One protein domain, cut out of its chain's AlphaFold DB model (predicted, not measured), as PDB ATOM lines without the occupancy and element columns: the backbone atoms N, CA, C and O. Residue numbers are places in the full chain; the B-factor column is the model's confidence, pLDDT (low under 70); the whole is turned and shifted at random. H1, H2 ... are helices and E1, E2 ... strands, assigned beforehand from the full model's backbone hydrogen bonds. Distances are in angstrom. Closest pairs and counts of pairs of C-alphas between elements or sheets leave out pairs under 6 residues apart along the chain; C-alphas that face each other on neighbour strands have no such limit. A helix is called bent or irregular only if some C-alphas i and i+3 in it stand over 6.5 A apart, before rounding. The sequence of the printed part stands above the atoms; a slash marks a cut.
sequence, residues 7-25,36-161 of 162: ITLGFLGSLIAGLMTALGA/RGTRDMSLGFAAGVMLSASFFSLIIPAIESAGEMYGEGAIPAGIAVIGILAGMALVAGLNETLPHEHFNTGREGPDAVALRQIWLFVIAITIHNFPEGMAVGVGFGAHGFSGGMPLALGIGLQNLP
ATOM      1  N   ILE A   7     224.908 233.833 192.907       93.56
ATOM      2  CA  ILE A   7     226.051 233.137 192.296       93.56
ATOM      3  C   ILE A   7     227.359 233.850 192.646       93.56
ATOM      4  O   ILE A   7     228.326 233.206 193.040       93.56
ATOM      5  N   THR A   8     227.395 235.180 192.530       94.81
ATOM      6  CA  THR A   8     228.580 235.975 192.878       94.81
ATOM      7  C   THR A   8     228.893 235.875 194.368       94.81
ATOM      8  O   THR A   8     230.056 235.731 194.733       94.81
ATOM      9  N   LEU A   9     227.869 235.919 195.223       94.94
ATOM     10  CA  LEU A   9     228.028 235.759 196.668       94.94
ATOM     11  C   LEU A   9     228.547 234.367 197.027       94.94
ATOM     12  O   LEU A   9     229.525 234.265 197.762       94.94
ATOM     13  N   GLY A  10     227.951 233.315 196.461       96.00
ATOM     14  CA  GLY A  10     228.409 231.940 196.637       96.00
ATOM     15  C   GLY A  10     229.853 231.763 196.180       96.00
ATOM     16  O   GLY A  10     230.681 231.290 196.947       96.00
ATOM     17  N   PHE A  11     230.189 232.227 194.974       96.00
ATOM     18  CA  PHE A  11     231.548 232.151 194.438       96.00
ATOM     19  C   PHE A  11     232.572 232.867 195.328       96.00
ATOM     20  O   PHE A  11     233.588 232.272 195.684       96.00
ATOM     21  N   LEU A  12     232.316 234.124 195.707       96.56
ATOM     22  CA  LEU A  12     233.239 234.884 196.554       96.56
ATOM     23  C   LEU A  12     233.332 234.287 197.959       96.56
ATOM     24  O   LEU A  12     234.429 234.207 198.501       96.56
ATOM     25  N   GLY A  13     232.211 233.845 198.528       96.50
ATOM     26  CA  GLY A  13     232.170 233.181 199.825       96.50
ATOM     27  C   GLY A  13     233.014 231.910 199.838       96.50
ATOM     28  O   GLY A  13     233.897 231.780 200.682       96.50
ATOM     29  N   SER A  14     232.798 231.008 198.877       96.56
ATOM     30  CA  SER A  14     233.555 229.754 198.763       96.56
ATOM     31  C   SER A  14     235.032 230.004 198.457       96.56
ATOM     32  O   SER A  14     235.893 229.329 199.014       96.56
ATOM     33  N   LEU A  15     235.346 230.997 197.614       96.00
ATOM     34  CA  LEU A  15     236.728 231.378 197.315       96.00
ATOM     35  C   LEU A  15     237.444 231.905 198.561       96.00
ATOM     36  O   LEU A  15     238.553 231.472 198.853       96.00
ATOM     37  N   ILE A  16     236.822 232.828 199.298       96.31
ATOM     38  CA  ILE A  16     237.401 233.385 200.526       96.31
ATOM     39  C   ILE A  16     237.585 232.282 201.564       96.31
ATOM     40  O   ILE A  16     238.662 232.190 202.144       96.31
ATOM     41  N   ALA A  17     236.576 231.430 201.763       96.38
ATOM     42  CA  ALA A  17     236.653 230.322 202.704       96.38
ATOM     43  C   ALA A  17     237.796 229.354 202.351       96.38
ATOM     44  O   ALA A  17     238.622 229.067 203.208       96.38
ATOM     45  N   GLY A  18     237.929 228.950 201.083       94.12
ATOM     46  CA  GLY A  18     239.025 228.076 200.640       94.12
ATOM     47  C   GLY A  18     240.412 228.734 200.684       94.12
ATOM     48  O   GLY A  18     241.414 228.066 200.926       94.12
ATOM     49  N   LEU A  19     240.510 230.058 200.507       95.38
ATOM     50  CA  LEU A  19     241.779 230.781 200.679       95.38
ATOM     51  C   LEU A  19     242.268 230.781 202.133       95.38
ATOM     52  O   LEU A  19     243.459 231.012 202.367       95.38
ATOM     53  N   MET A  20     241.398 230.497 203.105       96.44
ATOM     54  CA  MET A  20     241.801 230.392 204.506       96.44
ATOM     55  C   MET A  20     242.749 229.218 204.755       96.44
ATOM     56  O   MET A  20     243.656 229.380 205.566       96.44
ATOM     57  N   THR A  21     242.645 228.118 204.004       93.06
ATOM     58  CA  THR A  21     243.614 227.003 204.046       93.06
ATOM     59  C   THR A  21     245.002 227.464 203.617       93.06
ATOM     60  O   THR A  21     246.005 227.231 204.294       93.06
ATOM     61  N   ALA A  22     245.079 228.224 202.520       92.69
ATOM     62  CA  ALA A  22     246.344 228.794 202.063       92.69
ATOM     63  C   ALA A  22     246.921 229.788 203.086       92.69
ATOM     64  O   ALA A  22     248.131 229.799 203.321       92.69
ATOM     65  N   LEU A  23     246.064 230.596 203.719       95.56
ATOM     66  CA  LEU A  23     246.457 231.515 204.788       95.56
ATOM     67  C   LEU A  23     246.970 230.765 206.030       95.56
ATOM     68  O   LEU A  23     247.990 231.156 206.603       95.56
ATOM     69  N   GLY A  24     246.304 229.679 206.413       92.69
ATOM     70  CA  GLY A  24     246.681 228.786 207.507       92.69
ATOM     71  C   GLY A  24     248.046 228.132 207.325       92.69
ATOM     72  O   GLY A  24     248.812 228.002 208.281       92.69
ATOM     73  N   ALA A  25     248.408 227.824 206.079       92.00
ATOM     74  CA  ALA A  25     249.697 227.241 205.726       92.00
ATOM     75  C   ALA A  25     250.878 228.239 205.752       92.00
ATOM     76  O   ALA A  25     252.037 227.816 205.775       92.00
ATOM     77  N   ARG A  36     252.182 218.614 218.184       92.88
ATOM     78  CA  ARG A  36     251.132 217.585 218.047       92.88
ATOM     79  C   ARG A  36     249.828 218.007 218.736       92.88
ATOM     80  O   ARG A  36     248.790 217.968 218.100       92.88
ATOM     81  N   GLY A  37     249.905 218.511 219.972       96.31
ATOM     82  CA  GLY A  37     248.723 218.965 220.713       96.31
ATOM     83  C   GLY A  37     248.005 220.144 220.050       96.31
ATOM     84  O   GLY A  37     246.782 220.189 220.050       96.31
ATOM     85  N   THR A  38     248.747 221.068 219.426       93.62
ATOM     86  CA  THR A  38     248.145 222.151 218.632       93.62
ATOM     87  C   THR A  38     247.390 221.591 217.431       93.62
ATOM     88  O   THR A  38     246.251 221.978 217.214       93.62
ATOM     89  N   ARG A  39     247.993 220.656 216.687       91.69
ATOM     90  CA  ARG A  39     247.345 220.020 215.533       91.69
ATOM     91  C   ARG A  39     246.103 219.221 215.937       91.69
ATOM     92  O   ARG A  39     245.081 219.327 215.274       91.69
ATOM     93  N   ASP A  40     246.163 218.470 217.029       93.88
ATOM     94  CA  ASP A  40     245.024 217.671 217.492       93.88
ATOM     95  C   ASP A  40     243.864 218.578 217.953       93.88
ATOM     96  O   ASP A  40     242.703 218.310 217.649       93.88
ATOM     97  N   MET A  41     244.172 219.703 218.615       96.12
ATOM     98  CA  MET A  41     243.177 220.717 218.984       96.12
ATOM     99  C   MET A  41     242.576 221.410 217.753       96.12
ATOM    100  O   MET A  41     241.366 221.619 217.705       96.12
ATOM    101  N   SER A  42     243.406 221.731 216.759       93.88
ATOM    102  CA  SER A  42     243.003 222.273 215.458       93.88
ATOM    103  C   SER A  42     242.019 221.352 214.730       93.88
ATOM    104  O   SER A  42     240.934 221.793 214.361       93.88
ATOM    105  N   LEU A  43     242.349 220.061 214.606       92.06
ATOM    106  CA  LEU A  43     241.483 219.056 213.976       92.06
ATOM    107  C   LEU A  43     240.174 218.858 214.755       92.06
ATOM    108  O   LEU A  43     239.105 218.749 214.157       92.06
ATOM    109  N   GLY A  44     240.233 218.853 216.091       95.50
ATOM    110  CA  GLY A  44     239.038 218.780 216.936       95.50
ATOM    111  C   GLY A  44     238.129 220.005 216.795       95.50
ATOM    112  O   GLY A  44     236.908 219.862 216.727       95.50
ATOM    113  N   PHE A  45     238.711 221.204 216.707       95.81
ATOM    114  CA  PHE A  45     237.976 222.439 216.429       95.81
ATOM    115  C   PHE A  45     237.300 222.381 215.057       95.81
ATOM    116  O   PHE A  45     236.099 222.634 214.970       95.81
ATOM    117  N   ALA A  46     238.039 221.984 214.018       94.56
ATOM    118  CA  ALA A  46     237.514 221.872 212.665       94.56
ATOM    119  C   ALA A  46     236.330 220.899 212.580       94.56
ATOM    120  O   ALA A  46     235.244 221.270 212.129       94.56
ATOM    121  N   ALA A  47     236.482 219.698 213.146       94.94
ATOM    122  CA  ALA A  47     235.406 218.714 213.225       94.94
ATOM    123  C   ALA A  47     234.167 219.257 213.966       94.94
ATOM    124  O   ALA A  47     233.033 219.046 213.530       94.94
ATOM    125  N   GLY A  48     234.368 219.990 215.067       96.31
ATOM    126  CA  GLY A  48     233.282 220.617 215.823       96.31
ATOM    127  C   GLY A  48     232.519 221.674 215.020       96.31
ATOM    128  O   GLY A  48     231.286 221.685 215.027       96.31
ATOM    129  N   VAL A  49     233.237 222.537 214.293       96.62
ATOM    130  CA  VAL A  49     232.632 223.558 213.424       96.62
ATOM    131  C   VAL A  49     231.835 222.907 212.297       96.62
ATOM    132  O   VAL A  49     230.689 223.299 212.072       96.62
ATOM    133  N   MET A  50     232.377 221.874 211.649       95.56
ATOM    134  CA  MET A  50     231.706 221.197 210.534       95.56
ATOM    135  C   MET A  50     230.468 220.408 210.968       95.56
ATOM    136  O   MET A  50     229.446 220.450 210.277       95.56
ATOM    137  N   LEU A  51     230.494 219.767 212.141       95.88
ATOM    138  CA  LEU A  51     229.295 219.156 212.725       95.88
ATOM    139  C   LEU A  51     228.221 220.213 213.011       95.88
ATOM    140  O   LEU A  51     227.071 220.046 212.610       95.88
ATOM    141  N   SER A  52     228.596 221.325 213.649       96.06
ATOM    142  CA  SER A  52     227.671 222.425 213.948       96.06
ATOM    143  C   SER A  52     227.045 223.011 212.677       96.06
ATOM    144  O   SER A  52     225.821 223.118 212.577       96.06
ATOM    145  N   ALA A  53     227.863 223.313 211.665       95.56
ATOM    146  CA  ALA A  53     227.407 223.826 210.376       95.56
ATOM    147  C   ALA A  53     226.443 222.852 209.681       95.56
ATOM    148  O   ALA A  53     225.392 223.268 209.190       95.56
ATOM    149  N   SER A  54     226.754 221.553 209.712       95.31
ATOM    150  CA  SER A  54     225.898 220.511 209.140       95.31
ATOM    151  C   SER A  54     224.496 220.529 209.752       95.31
ATOM    152  O   SER A  54     223.514 220.531 209.017       95.31
ATOM    153  N   PHE A  55     224.366 220.614 211.079       95.38
ATOM    154  CA  PHE A  55     223.048 220.645 211.723       95.38
ATOM    155  C   PHE A  55     222.342 221.994 211.571       95.38
ATOM    156  O   PHE A  55     221.218 222.049 211.070       95.38
ATOM    157  N   PHE A  56     222.988 223.078 212.000       95.19
ATOM    158  CA  PHE A  56     222.323 224.369 212.181       95.19
ATOM    159  C   PHE A  56     222.241 225.204 210.910       95.19
ATOM    160  O   PHE A  56     221.362 226.051 210.802       95.19
ATOM    161  N   SER A  57     223.156 225.004 209.963       95.25
ATOM    162  CA  SER A  57     223.224 225.818 208.743       95.25
ATOM    163  C   SER A  57     222.827 225.061 207.477       95.25
ATOM    164  O   SER A  57     222.599 225.702 206.456       95.25
ATOM    165  N   LEU A  58     222.710 223.729 207.529       95.94
ATOM    166  CA  LEU A  58     222.289 222.916 206.383       95.94
ATOM    167  C   LEU A  58     221.037 222.086 206.682       95.94
ATOM    168  O   LEU A  58     220.013 222.309 206.046       95.94
ATOM    169  N   ILE A  59     221.078 221.163 207.648       96.75
ATOM    170  CA  ILE A  59     219.983 220.204 207.882       96.75
ATOM    171  C   ILE A  59     218.704 220.904 208.345       96.75
ATOM    172  O   ILE A  59     217.653 220.689 207.742       96.75
ATOM    173  N   ILE A  60     218.775 221.739 209.388       95.69
ATOM    174  CA  ILE A  60     217.594 222.457 209.896       95.69
ATOM    175  C   ILE A  60     217.010 223.377 208.808       95.69
ATOM    176  O   ILE A  60     215.838 223.186 208.472       95.69
ATOM    177  N   PRO A  61     217.796 224.262 208.155       95.25
ATOM    178  CA  PRO A  61     217.273 225.100 207.074       95.25
ATOM    179  C   PRO A  61     216.707 224.310 205.890       95.25
ATOM    180  O   PRO A  61     215.733 224.745 205.277       95.25
ATOM    181  N   ALA A  62     217.283 223.152 205.551       95.62
ATOM    182  CA  ALA A  62     216.765 222.300 204.483       95.62
ATOM    183  C   ALA A  62     215.391 221.710 204.834       95.62
ATOM    184  O   ALA A  62     214.503 221.691 203.982       95.62
ATOM    185  N   ILE A  63     215.198 221.260 206.079       96.88
ATOM    186  CA  ILE A  63     213.908 220.745 206.563       96.88
ATOM    187  C   ILE A  63     212.866 221.866 206.597       96.88
ATOM    188  O   ILE A  63     211.746 221.653 206.143       96.88
ATOM    189  N   GLU A  64     213.226 223.056 207.078       95.06
ATOM    190  CA  GLU A  64     212.334 224.224 207.098       95.06
ATOM    191  C   GLU A  64     211.919 224.630 205.677       95.06
ATOM    192  O   GLU A  64     210.729 224.711 205.381       95.06
ATOM    193  N   SER A  65     212.888 224.754 204.764       94.25
ATOM    194  CA  SER A  65     212.635 225.107 203.356       94.25
ATOM    195  C   SER A  65     211.773 224.053 202.645       94.25
ATOM    196  O   SER A  65     210.921 224.379 201.818       94.25
ATOM    197  N   ALA A  66     211.962 222.768 202.959       96.44
ATOM    198  CA  ALA A  66     211.101 221.705 202.449       96.44
ATOM    199  C   ALA A  66     209.704 221.728 203.099       96.44
ATOM    200  O   ALA A  66     208.721 221.431 202.422       96.44
ATOM    201  N   GLY A  67     209.587 222.114 204.371       97.00
ATOM    202  CA  GLY A  67     208.309 222.298 205.062       97.00
ATOM    203  C   GLY A  67     207.445 223.388 204.431       97.00
ATOM    204  O   GLY A  67     206.242 223.194 204.270       97.00
ATOM    205  N   GLU A  68     208.052 224.485 203.976       95.12
ATOM    206  CA  GLU A  68     207.344 225.550 203.251       95.12
ATOM    207  C   GLU A  68     206.727 225.066 201.927       95.12
ATOM    208  O   GLU A  68     205.658 225.533 201.534       95.12
ATOM    209  N   MET A  69     207.366 224.107 201.246       94.50
ATOM    210  CA  MET A  69     206.885 223.561 199.969       94.50
ATOM    211  C   MET A  69     205.940 222.364 200.115       94.50
ATOM    212  O   MET A  69     205.009 222.220 199.323       94.50
ATOM    213  N   TYR A  70     206.194 221.483 201.083       95.88
ATOM    214  CA  TYR A  70     205.535 220.176 201.194       95.88
ATOM    215  C   TYR A  70     204.658 220.029 202.446       95.88
ATOM    216  O   TYR A  70     204.006 218.997 202.610       95.88
ATOM    217  N   GLY A  71     204.602 221.055 203.300       94.19
ATOM    218  CA  GLY A  71     203.852 221.055 204.553       94.19
ATOM    219  C   GLY A  71     204.581 220.359 205.706       94.19
ATOM    220  O   GLY A  71     205.711 219.884 205.582       94.19
ATOM    221  N   GLU A  72     203.917 220.307 206.859       90.75
ATOM    222  CA  GLU A  72     204.446 219.668 208.066       90.75
ATOM    223  C   GLU A  72     204.409 218.130 207.990       90.75
ATOM    224  O   GLU A  72     203.619 217.528 207.260       90.75
ATOM    225  N   GLY A  73     205.247 217.472 208.799       92.38
ATOM    226  CA  GLY A  73     205.273 216.017 208.953       92.38
ATOM    227  C   GLY A  73     206.608 215.389 208.552       92.38
ATOM    228  O   GLY A  73     207.659 216.021 208.603       92.38
ATOM    229  N   ALA A  74     206.582 214.107 208.178       96.19
ATOM    230  CA  ALA A  74     207.799 213.335 207.907       96.19
ATOM    231  C   ALA A  74     208.430 213.610 206.527       96.19
ATOM    232  O   ALA A  74     209.585 213.247 206.307       96.19
ATOM    233  N   ILE A  75     207.696 214.235 205.597       97.44
ATOM    234  CA  ILE A  75     208.151 214.439 204.211       97.44
ATOM    235  C   ILE A  75     209.385 215.362 204.140       97.44
ATOM    236  O   ILE A  75     210.382 214.927 203.559       97.44
ATOM    237  N   PRO A  76     209.405 216.563 204.759       97.88
ATOM    238  CA  PRO A  76     210.585 217.435 204.740       97.88
ATOM    239  C   PRO A  76     211.849 216.775 205.305       97.88
ATOM    240  O   PRO A  76     212.921 216.846 204.704       97.88
ATOM    241  N   ALA A  77     211.711 216.057 206.423       97.00
ATOM    242  CA  ALA A  77     212.807 215.294 207.014       97.00
ATOM    243  C   ALA A  77     213.284 214.164 206.086       97.00
ATOM    244  O   ALA A  77     214.486 213.961 205.930       97.00
ATOM    245  N   GLY A  78     212.359 213.463 205.422       97.88
ATOM    246  CA  GLY A  78     212.682 212.439 204.428       97.88
ATOM    247  C   GLY A  78     213.481 212.992 203.245       97.88
ATOM    248  O   GLY A  78     214.461 212.373 202.833       97.88
ATOM    249  N   ILE A  79     213.122 214.178 202.744       97.31
ATOM    250  CA  ILE A  79     213.866 214.867 201.676       97.31
ATOM    251  C   ILE A  79     215.290 215.196 202.139       97.31
ATOM    252  O   ILE A  79     216.244 214.898 201.421       97.31
ATOM    253  N   ALA A  80     215.449 215.748 203.347       96.56
ATOM    254  CA  ALA A  80     216.766 216.049 203.905       96.56
ATOM    255  C   ALA A  80     217.631 214.783 204.050       96.56
ATOM    256  O   ALA A  80     218.790 214.784 203.640       96.56
ATOM    257  N   VAL A  81     217.063 213.677 204.547       97.88
ATOM    258  CA  VAL A  81     217.766 212.385 204.664       97.88
ATOM    259  C   VAL A  81     218.208 211.862 203.299       97.88
ATOM    260  O   VAL A  81     219.361 211.462 203.148       97.88
ATOM    261  N   ILE A  82     217.332 211.893 202.291       97.94
ATOM    262  CA  ILE A  82     217.687 211.473 200.927       97.94
ATOM    263  C   ILE A  82     218.815 212.351 200.374       97.94
ATOM    264  O   ILE A  82     219.757 211.822 199.788       97.94
ATOM    265  N   GLY A  83     218.762 213.667 200.599       96.62
ATOM    266  CA  GLY A  83     219.817 214.600 200.200       96.62
ATOM    267  C   GLY A  83     221.165 214.292 200.858       96.62
ATOM    268  O   GLY A  83     222.179 214.227 200.167       96.62
ATOM    269  N   ILE A  84     221.172 214.027 202.169       96.50
ATOM    270  CA  ILE A  84     222.377 213.621 202.911       96.50
ATOM    271  C   ILE A  84     222.940 212.319 202.340       96.50
ATOM    272  O   ILE A  84     224.124 212.257 202.025       96.50
ATOM    273  N   LEU A  85     222.104 211.291 202.162       97.88
ATOM    274  CA  LEU A  85     222.540 209.996 201.634       97.88
ATOM    275  C   LEU A  85     223.077 210.112 200.204       97.88
ATOM    276  O   LEU A  85     224.082 209.485 199.880       97.88
ATOM    277  N   ALA A  86     222.450 210.934 199.361       97.19
ATOM    278  CA  ALA A  86     222.935 211.212 198.013       97.19
ATOM    279  C   ALA A  86     224.293 211.933 198.038       97.19
ATOM    280  O   ALA A  86     225.197 211.557 197.292       97.19
ATOM    281  N   GLY A  87     224.470 212.919 198.923       95.19
ATOM    282  CA  GLY A  87     225.748 213.603 199.129       95.19
ATOM    283  C   GLY A  87     226.843 212.661 199.636       95.19
ATOM    284  O   GLY A  87     227.949 212.655 199.098       95.19
ATOM    285  N   MET A  88     226.524 211.803 200.608       95.12
ATOM    286  CA  MET A  88     227.433 210.765 201.104       95.12
ATOM    287  C   MET A  88     227.827 209.787 199.995       95.12
ATOM    288  O   MET A  88     229.006 209.480 199.850       95.12
ATOM    289  N   ALA A  89     226.866 209.323 199.192       96.50
ATOM    290  CA  ALA A  89     227.130 208.424 198.072       96.50
ATOM    291  C   ALA A  89     228.004 209.085 196.997       96.50
ATOM    292  O   ALA A  89     228.891 208.431 196.453       96.50
ATOM    293  N   LEU A  90     227.793 210.375 196.717       94.88
ATOM    294  CA  LEU A  90     228.636 211.144 195.802       94.88
ATOM    295  C   LEU A  90     230.082 211.206 196.306       94.88
ATOM    296  O   LEU A  90     230.991 210.849 195.562       94.88
ATOM    297  N   VAL A  91     230.302 211.619 197.559       93.62
ATOM    298  CA  VAL A  91     231.656 211.723 198.132       93.62
ATOM    299  C   VAL A  91     232.322 210.349 198.221       93.62
ATOM    300  O   VAL A  91     233.482 210.216 197.842       93.62
ATOM    301  N   ALA A  92     231.588 209.309 198.625       93.38
ATOM    302  CA  ALA A  92     232.093 207.936 198.632       93.38
ATOM    303  C   ALA A  92     232.478 207.459 197.221       93.38
ATOM    304  O   ALA A  92     233.522 206.837 197.036       93.38
ATOM    305  N   GLY A  93     231.673 207.797 196.210       94.31
ATOM    306  CA  GLY A  93     231.990 207.527 194.810       94.31
ATOM    307  C   GLY A  93     233.254 208.254 194.350       94.31
ATOM    308  O   GLY A  93     234.092 207.650 193.688       94.31
ATOM    309  N   LEU A  94     233.434 209.523 194.727       92.69
ATOM    310  CA  LEU A  94     234.659 210.274 194.427       92.69
ATOM    311  C   LEU A  94     235.887 209.647 195.102       92.69
ATOM    312  O   LEU A  94     236.914 209.506 194.444       92.69
ATOM    313  N   ASN A  95     235.762 209.215 196.360       90.50
ATOM    314  CA  ASN A  95     236.828 208.528 197.094       90.50
ATOM    315  C   ASN A  95     237.272 207.247 196.370       90.50
ATOM    316  O   ASN A  95     238.456 207.020 196.159       90.50
ATOM    317  N   GLU A  96     236.322 206.422 195.932       90.12
ATOM    318  CA  GLU A  96     236.647 205.143 195.295       90.12
ATOM    319  C   GLU A  96     237.161 205.300 193.855       90.12
ATOM    320  O   GLU A  96     237.917 204.464 193.368       90.12
ATOM    321  N   THR A  97     236.751 206.356 193.145       91.88
ATOM    322  CA  THR A  97     237.038 206.510 191.706       91.88
ATOM    323  C   THR A  97     238.237 207.393 191.390       91.88
ATOM    324  O   THR A  97     238.790 207.284 190.292       91.88
ATOM    325  N   LEU A  98     238.658 208.262 192.310       91.00
ATOM    326  CA  LEU A  98     239.767 209.184 192.087       91.00
ATOM    327  C   LEU A  98     241.021 208.709 192.826       91.00
ATOM    328  O   LEU A  98     240.953 208.443 194.024       91.00
ATOM    329  N   PRO A  99     242.183 208.625 192.155       90.50
ATOM    330  CA  PRO A  99     243.416 208.249 192.829       90.50
ATOM    331  C   PRO A  99     243.867 209.373 193.760       90.50
ATOM    332  O   PRO A  99     244.101 210.501 193.311       90.50
ATOM    333  N   HIS A 100     244.041 209.073 195.040       91.38
ATOM    334  CA  HIS A 100     244.441 210.069 196.026       91.38
ATOM    335  C   HIS A 100     245.280 209.454 197.154       91.38
ATOM    336  O   HIS A 100     245.429 208.237 197.256       91.38
ATOM    337  N   GLU A 101     245.926 210.304 197.950       86.62
ATOM    338  CA  GLU A 101     246.794 209.871 199.047       86.62
ATOM    339  C   GLU A 101     246.536 210.721 200.291       86.62
ATOM    340  O   GLU A 101     246.568 211.952 200.241       86.62
ATOM    341  N   HIS A 102     246.298 210.049 201.411       82.69
ATOM    342  CA  HIS A 102     246.137 210.639 202.730       82.69
ATOM    343  C   HIS A 102     247.416 210.445 203.552       82.69
ATOM    344  O   HIS A 102     248.046 209.389 203.514       82.69
ATOM    345  N   PHE A 103     247.771 211.436 204.377       75.81
ATOM    346  CA  PHE A 103     248.996 211.392 205.187       75.81
ATOM    347  C   PHE A 103     249.072 210.196 206.151       75.81
ATOM    348  O   PHE A 103     250.167 209.711 206.425       75.81
ATOM    349  N   ASN A 104     247.929 209.738 206.677       74.44
ATOM    350  CA  ASN A 104     247.877 208.686 207.698       74.44
ATOM    351  C   ASN A 104     247.484 207.309 207.144       74.44
ATOM    352  O   ASN A 104     247.991 206.305 207.640       74.44
ATOM    353  N   THR A 105     246.579 207.246 206.164       79.62
ATOM    354  CA  THR A 105     246.052 205.977 205.624       79.62
ATOM    355  C   THR A 105     246.767 205.524 204.350       79.62
ATOM    356  O   THR A 105     246.711 204.342 204.018       79.62
ATOM    357  N   GLY A 106     247.528 206.404 203.690       83.50
ATOM    358  CA  GLY A 106     248.254 206.089 202.462       83.50
ATOM    359  C   GLY A 106     247.399 206.292 201.210       83.50
ATOM    360  O   GLY A 106     246.587 207.212 201.156       83.50
ATOM    361  N   ARG A 107     247.637 205.485 200.170       84.50
ATOM    362  CA  ARG A 107     246.953 205.608 198.872       84.50
ATOM    363  C   ARG A 107     245.577 204.952 198.893       84.50
ATOM    364  O   ARG A 107     245.451 203.824 199.362       84.50
ATOM    365  N   GLU A 108     244.601 205.634 198.309       84.62
ATOM    366  CA  GLU A 108     243.209 205.206 198.172       84.62
ATOM    367  C   GLU A 108     242.699 205.492 196.740       84.62
ATOM    368  O   GLU A 108     243.288 206.288 195.997       84.62
ATOM    369  N   GLY A 109     241.619 204.815 196.335       84.00
ATOM    370  CA  GLY A 109     241.111 204.841 194.960       84.00
ATOM    371  C   GLY A 109     241.908 203.943 193.991       84.00
ATOM    372  O   GLY A 109     242.677 203.080 194.426       84.00
ATOM    373  N   PRO A 110     241.730 204.096 192.664       83.75
ATOM    374  CA  PRO A 110     242.394 203.252 191.675       83.75
ATOM    375  C   PRO A 110     243.908 203.493 191.628       83.75
ATOM    376  O   PRO A 110     244.395 204.589 191.909       83.75
ATOM    377  N   ASP A 111     244.659 202.488 191.170       80.56
ATOM    378  CA  ASP A 111     246.093 202.638 190.927       80.56
ATOM    379  C   ASP A 111     246.359 203.738 189.888       80.56
ATOM    380  O   ASP A 111     246.028 203.625 188.704       80.56
ATOM    381  N   ALA A 112     247.016 204.812 190.323       70.81
ATOM    382  CA  ALA A 112     247.481 205.849 189.419       70.81
ATOM    383  C   ALA A 112     248.779 205.425 188.733       70.81
ATOM    384  O   ALA A 112     249.868 205.487 189.314       70.81
ATOM    385  N   VAL A 113     248.696 205.081 187.449       62.56
ATOM    386  CA  VAL A 113     249.889 204.941 186.616       62.56
ATOM    387  C   VAL A 113     250.469 206.342 186.376       62.56
ATOM    388  O   VAL A 113     249.917 207.140 185.626       62.56
ATOM    389  N   ALA A 114     251.596 206.634 187.030       74.62
ATOM    390  CA  ALA A 114     252.442 207.818 186.820       74.62
ATOM    391  C   ALA A 114     251.956 209.188 187.355       74.62
ATOM    392  O   ALA A 114     252.444 210.222 186.891       74.62
ATOM    393  N   LEU A 115     251.095 209.251 188.381       81.38
ATOM    394  CA  LEU A 115     250.869 210.516 189.103       81.38
ATOM    395  C   LEU A 115     251.965 210.779 190.144       81.38
ATOM    396  O   LEU A 115     252.354 209.903 190.916       81.38
ATOM    397  N   ARG A 116     252.458 212.023 190.184       85.56
ATOM    398  CA  ARG A 116     253.335 212.485 191.270       85.56
ATOM    399  C   ARG A 116     252.530 212.557 192.568       85.56
ATOM    400  O   ARG A 116     251.394 213.015 192.545       85.56
ATOM    401  N   GLN A 117     253.161 212.216 193.690       84.81
ATOM    402  CA  GLN A 117     252.541 212.226 195.021       84.81
ATOM    403  C   GLN A 117     251.832 213.550 195.352       84.81
ATOM    404  O   GLN A 117     250.733 213.542 195.891       84.81
ATOM    405  N   ILE A 118     252.399 214.693 194.944       87.88
ATOM    406  CA  ILE A 118     251.768 216.005 195.154       87.88
ATOM    407  C   ILE A 118     250.373 216.113 194.524       87.88
ATOM    408  O   ILE A 118     249.490 216.725 195.109       87.88
ATOM    409  N   TRP A 119     250.144 215.488 193.366       91.12
ATOM    410  CA  TRP A 119     248.835 215.504 192.717       91.12
ATOM    411  C   TRP A 119     247.831 214.610 193.437       91.12
ATOM    412  O   TRP A 119     246.669 214.982 193.522       91.12
ATOM    413  N   LEU A 120     248.281 213.492 194.014       88.50
ATOM    414  CA  LEU A 120     247.430 212.640 194.849       88.50
ATOM    415  C   LEU A 120     246.947 213.394 196.097       88.50
ATOM    416  O   LEU A 120     245.774 213.301 196.449       88.50
ATOM    417  N   PHE A 121     247.814 214.210 196.706       88.56
ATOM    418  CA  PHE A 121     247.434 215.097 197.811       88.56
ATOM    419  C   PHE A 121     246.490 216.221 197.379       88.56
ATOM    420  O   PHE A 121     245.513 216.496 198.069       88.56
ATOM    421  N   VAL A 122     246.744 216.864 196.236       90.62
ATOM    422  CA  VAL A 122     245.846 217.907 195.708       90.62
ATOM    423  C   VAL A 122     244.453 217.336 195.441       90.62
ATOM    424  O   VAL A 122     243.463 217.988 195.765       90.62
ATOM    425  N   ILE A 123     244.361 216.122 194.894       91.62
ATOM    426  CA  ILE A 123     243.083 215.435 194.687       91.62
ATOM    427  C   ILE A 123     242.413 215.141 196.034       91.62
ATOM    428  O   ILE A 123     241.240 215.472 196.184       91.62
ATOM    429  N   ALA A 124     243.147 214.612 197.021       89.75
ATOM    430  CA  ALA A 124     242.608 214.358 198.360       89.75
ATOM    431  C   ALA A 124     241.990 215.625 198.978       89.75
ATOM    432  O   ALA A 124     240.824 215.614 199.366       89.75
ATOM    433  N   ILE A 125     242.731 216.739 198.991       89.69
ATOM    434  CA  ILE A 125     242.249 218.028 199.518       89.69
ATOM    435  C   ILE A 125     241.047 218.529 198.705       89.69
ATOM    436  O   ILE A 125     240.062 218.999 199.260       89.69
ATOM    437  N   THR A 126     241.073 218.378 197.378       92.31
ATOM    438  CA  THR A 126     239.957 218.802 196.516       92.31
ATOM    439  C   THR A 126     238.669 218.043 196.838       92.31
ATOM    440  O   THR A 126     237.605 218.657 196.882       92.31
ATOM    441  N   ILE A 127     238.744 216.731 197.079       91.44
ATOM    442  CA  ILE A 127     237.573 215.908 197.428       91.44
ATOM    443  C   ILE A 127     236.944 216.378 198.747       91.44
ATOM    444  O   ILE A 127     235.719 216.383 198.856       91.44
ATOM    445  N   HIS A 128     237.756 216.821 199.709       88.62
ATOM    446  CA  HIS A 128     237.292 217.302 201.014       88.62
ATOM    447  C   HIS A 128     236.733 218.729 200.952       88.62
ATOM    448  O   HIS A 128     235.643 218.987 201.462       88.62
ATOM    449  N   ASN A 129     237.408 219.636 200.243       92.50
ATOM    450  CA  ASN A 129     237.002 221.042 200.164       92.50
ATOM    451  C   ASN A 129     235.839 221.263 199.183       92.50
ATOM    452  O   ASN A 129     235.164 222.296 199.232       92.50
ATOM    453  N   PHE A 130     235.570 220.311 198.284       93.62
ATOM    454  CA  PHE A 130     234.457 220.405 197.339       93.62
ATOM    455  C   PHE A 130     233.084 220.475 198.044       93.62
ATOM    456  O   PHE A 130     232.347 221.432 197.781       93.62
ATOM    457  N   PRO A 131     232.729 219.560 198.973       94.50
ATOM    458  CA  PRO A 131     231.547 219.692 199.828       94.50
ATOM    459  C   PRO A 131     231.433 221.032 200.557       94.50
ATOM    460  O   PRO A 131     230.345 221.606 200.611       94.50
ATOM    461  N   GLU A 132     232.538 221.563 201.076       95.06
ATOM    462  CA  GLU A 132     232.539 222.836 201.800       95.06
ATOM    463  C   GLU A 132     232.206 224.017 200.887       95.06
ATOM    464  O   GLU A 132     231.329 224.832 201.186       95.06
ATOM    465  N   GLY A 133     232.855 224.072 199.721       95.44
ATOM    466  CA  GLY A 133     232.578 225.081 198.708       95.44
ATOM    467  C   GLY A 133     231.127 225.025 198.228       95.44
ATOM    468  O   GLY A 133     230.500 226.076 198.062       95.44
ATOM    469  N   MET A 134     230.574 223.819 198.053       95.44
ATOM    470  CA  MET A 134     229.160 223.626 197.719       95.44
ATOM    471  C   MET A 134     228.231 224.113 198.831       95.44
ATOM    472  O   MET A 134     227.249 224.790 198.532       95.44
ATOM    473  N   ALA A 135     228.534 223.812 200.097       96.31
ATOM    474  CA  ALA A 135     227.720 224.230 201.234       96.31
ATOM    475  C   ALA A 135     227.583 225.758 201.293       96.31
ATOM    476  O   ALA A 135     226.463 226.269 201.354       96.31
ATOM    477  N   VAL A 136     228.694 226.495 201.177       97.50
ATOM    478  CA  VAL A 136     228.671 227.968 201.122       97.50
ATOM    479  C   VAL A 136     227.824 228.471 199.947       97.50
ATOM    480  O   VAL A 136     226.991 229.363 200.120       97.50
ATOM    481  N   GLY A 137     227.989 227.870 198.764       96.44
ATOM    482  CA  GLY A 137     227.216 228.216 197.572       96.44
ATOM    483  C   GLY A 137     225.709 228.008 197.750       96.44
ATOM    484  O   GLY A 137     224.926 228.903 197.433       96.44
ATOM    485  N   VAL A 138     225.300 226.866 198.310       95.00
ATOM    486  CA  VAL A 138     223.893 226.565 198.621       95.00
ATOM    487  C   VAL A 138     223.345 227.534 199.668       95.00
ATOM    488  O   VAL A 138     222.237 228.036 199.494       95.00
ATOM    489  N   GLY A 139     224.120 227.867 200.702       95.69
ATOM    490  CA  GLY A 139     223.718 228.829 201.731       95.69
ATOM    491  C   GLY A 139     223.386 230.209 201.162       95.69
ATOM    492  O   GLY A 139     222.321 230.762 201.450       95.69
ATOM    493  N   PHE A 140     224.265 230.748 200.309       96.19
ATOM    494  CA  PHE A 140     224.008 232.014 199.615       96.19
ATOM    495  C   PHE A 140     222.886 231.905 198.577       96.19
ATOM    496  O   PHE A 140     222.139 232.865 198.390       96.19
ATOM    497  N   GLY A 141     222.752 230.758 197.914       93.94
ATOM    498  CA  GLY A 141     221.695 230.505 196.935       93.94
ATOM    499  C   GLY A 141     220.296 230.438 197.548       93.94
ATOM    500  O   GLY A 141     219.360 230.979 196.968       93.94
ATOM    501  N   ALA A 142     220.160 229.806 198.714       90.81
ATOM    502  CA  ALA A 142     218.876 229.594 199.376       90.81
ATOM    503  C   ALA A 142     218.408 230.828 200.157       90.81
ATOM    504  O   ALA A 142     217.267 231.253 200.014       90.81
ATOM    505  N   HIS A 143     219.300 231.421 200.958       89.69
ATOM    506  CA  HIS A 143     218.933 232.450 201.941       89.69
ATOM    507  C   HIS A 143     219.815 233.704 201.857       89.69
ATOM    508  O   HIS A 143     219.831 234.534 202.764       89.69
ATOM    509  N   GLY A 144     220.590 233.878 200.782       92.25
ATOM    510  CA  GLY A 144     221.474 235.034 200.636       92.25
ATOM    511  C   GLY A 144     222.466 235.144 201.798       92.25
ATOM    512  O   GLY A 144     223.084 234.165 202.208       92.25
ATOM    513  N   PHE A 145     222.625 236.347 202.352       93.56
ATOM    514  CA  PHE A 145     223.568 236.581 203.447       93.56
ATOM    515  C   PHE A 145     223.221 235.827 204.737       93.56
ATOM    516  O   PHE A 145     224.146 235.432 205.442       93.56
ATOM    517  N   SER A 146     221.939 235.611 205.060       92.00
ATOM    518  CA  SER A 146     221.561 234.951 206.318       92.00
ATOM    519  C   SER A 146     221.900 233.461 206.326       92.00
ATOM    520  O   SER A 146     222.257 232.945 207.380       92.00
ATOM    521  N   GLY A 147     221.857 232.788 205.171       91.25
ATOM    522  CA  GLY A 147     222.310 231.397 205.044       91.25
ATOM    523  C   GLY A 147     223.796 231.265 204.718       91.25
ATOM    524  O   GLY A 147     224.493 230.434 205.293       91.25
ATOM    525  N   GLY A 148     224.301 232.094 203.805       95.31
ATOM    526  CA  GLY A 148     225.660 231.967 203.283       95.31
ATOM    527  C   GLY A 148     226.759 232.440 204.231       95.31
ATOM    528  O   GLY A 148     227.812 231.811 204.294       95.31
ATOM    529  N   MET A 149     226.539 233.516 205.000       95.88
ATOM    530  CA  MET A 149     227.586 234.059 205.880       95.88
ATOM    531  C   MET A 149     227.967 233.128 207.032       95.88
ATOM    532  O   MET A 149     229.169 232.959 207.242       95.88
ATOM    533  N   PRO A 150     227.025 232.509 207.773       96.19
ATOM    534  CA  PRO A 150     227.387 231.551 208.815       96.19
ATOM    535  C   PRO A 150     228.232 230.393 208.276       96.19
ATOM    536  O   PRO A 150     229.236 230.039 208.890       96.19
ATOM    537  N   LEU A 151     227.880 229.866 207.095       97.25
ATOM    538  CA  LEU A 151     228.637 228.802 206.432       97.25
ATOM    539  C   LEU A 151     230.018 229.281 205.992       97.25
ATOM    540  O   LEU A 151     231.006 228.651 206.347       97.25
ATOM    541  N   ALA A 152     230.110 230.405 205.277       97.25
ATOM    542  CA  ALA A 152     231.386 230.938 204.799       97.25
ATOM    543  C   ALA A 152     232.351 231.261 205.949       97.25
ATOM    544  O   ALA A 152     233.545 230.988 205.848       97.25
ATOM    545  N   LEU A 153     231.840 231.817 207.052       96.88
ATOM    546  CA  LEU A 153     232.644 232.117 208.234       96.88
ATOM    547  C   LEU A 153     233.053 230.850 208.980       96.88
ATOM    548  O   LEU A 153     234.221 230.720 209.326       96.88
ATOM    549  N   GLY A 154     232.126 229.920 209.220       96.50
ATOM    550  CA  GLY A 154     232.441 228.654 209.885       96.50
ATOM    551  C   GLY A 154     233.480 227.857 209.099       96.50
ATOM    552  O   GLY A 154     234.528 227.504 209.633       96.50
ATOM    553  N   ILE A 155     233.234 227.671 207.805       97.12
ATOM    554  CA  ILE A 155     234.131 226.953 206.898       97.12
ATOM    555  C   ILE A 155     235.466 227.691 206.745       97.12
ATOM    556  O   ILE A 155     236.521 227.072 206.780       97.12
ATOM    557  N   GLY A 156     235.478 229.018 206.628       96.88
ATOM    558  CA  GLY A 156     236.733 229.773 206.581       96.88
ATOM    559  C   GLY A 156     237.541 229.675 207.884       96.88
ATOM    560  O   GLY A 156     238.766 229.578 207.851       96.88
ATOM    561  N   LEU A 157     236.873 229.681 209.040       95.69
ATOM    562  CA  LEU A 157     237.530 229.549 210.343       95.69
ATOM    563  C   LEU A 157     238.138 228.166 210.549       95.69
ATOM    564  O   LEU A 157     239.204 228.082 211.154       95.69
ATOM    565  N   GLN A 158     237.468 227.111 210.083       95.56
ATOM    566  CA  GLN A 158     237.961 225.739 210.196       95.56
ATOM    567  C   GLN A 158     239.061 225.433 209.166       95.56
ATOM    568  O   GLN A 158     240.018 224.746 209.500       95.56
ATOM    569  N   ASN A 159     238.992 226.047 207.979       95.62
ATOM    570  CA  ASN A 159     239.995 225.874 206.928       95.62
ATOM    571  C   ASN A 159     241.368 226.438 207.313       95.62
ATOM    572  O   ASN A 159     242.378 226.014 206.780       95.62
ATOM    573  N   LEU A 160     241.439 227.422 208.215       93.44
ATOM    574  CA  LEU A 160     242.716 227.997 208.654       93.44
ATOM    575  C   LEU A 160     243.595 227.013 209.461       93.44
ATOM    576  O   LEU A 160     244.814 227.033 209.291       93.44
ATOM    577  N   PRO A 161     243.045 226.210 210.388       89.56
ATOM    578  CA  PRO A 161     243.783 225.137 211.048       89.56
ATOM    579  C   PRO A 161     243.891 223.811 210.270       89.56
ATOM    580  O   PRO A 161     244.653 222.958 210.737       89.56
TER     581      PRO A 161
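Overview. This is residues 7 to 25 and 36 to 161 of the 162 residues of the protein "Zinc transporter ZupT" of Boseongicola aestuarii (UniProt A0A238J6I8). Hairpin E1 E2 packs beside one end of long H4a; H4 folds back as H4b, between H1 and H2a. Nearly straight H2 makes a corner with H3, which returns to the hairpin. The printed part has 145 residues, is mostly helix (H1 H2 H3 E1 E2 H4) and compact, with radius of gyration of the C-alphas 16.9 A, spanning 52 by 32 by 31 A.

Arrangement. Start at E1, residues 100 to 102, antiparallel to E2, residues 106 to 108; N 102 and O 106, 2.9 A, are within hydrogen-bond range. By hydrogen bonds H2, residues 36 to 70, and H4, 117 to 159, are single helices, but bent: C-alphas 57 and 60 are 6.7 A apart, 142 and 145 9.3 A. H4b touches H1, residues 7 to 25; closest C-alphas are Ala 17 and Gly 156, 3.9 A.

Along the chain. Find H1 beginning at C-alpha 7 (226.051, 233.137, 192.296); H3, residues 74 to 97, ends at C-alpha 97 (237.038, 206.510, 191.706).

Size, cuts and confidence. Residues 26 to 35 are cut out; C-alphas 25 and 36 are 15.7 A apart. Residue 113 has pLDDT under 70.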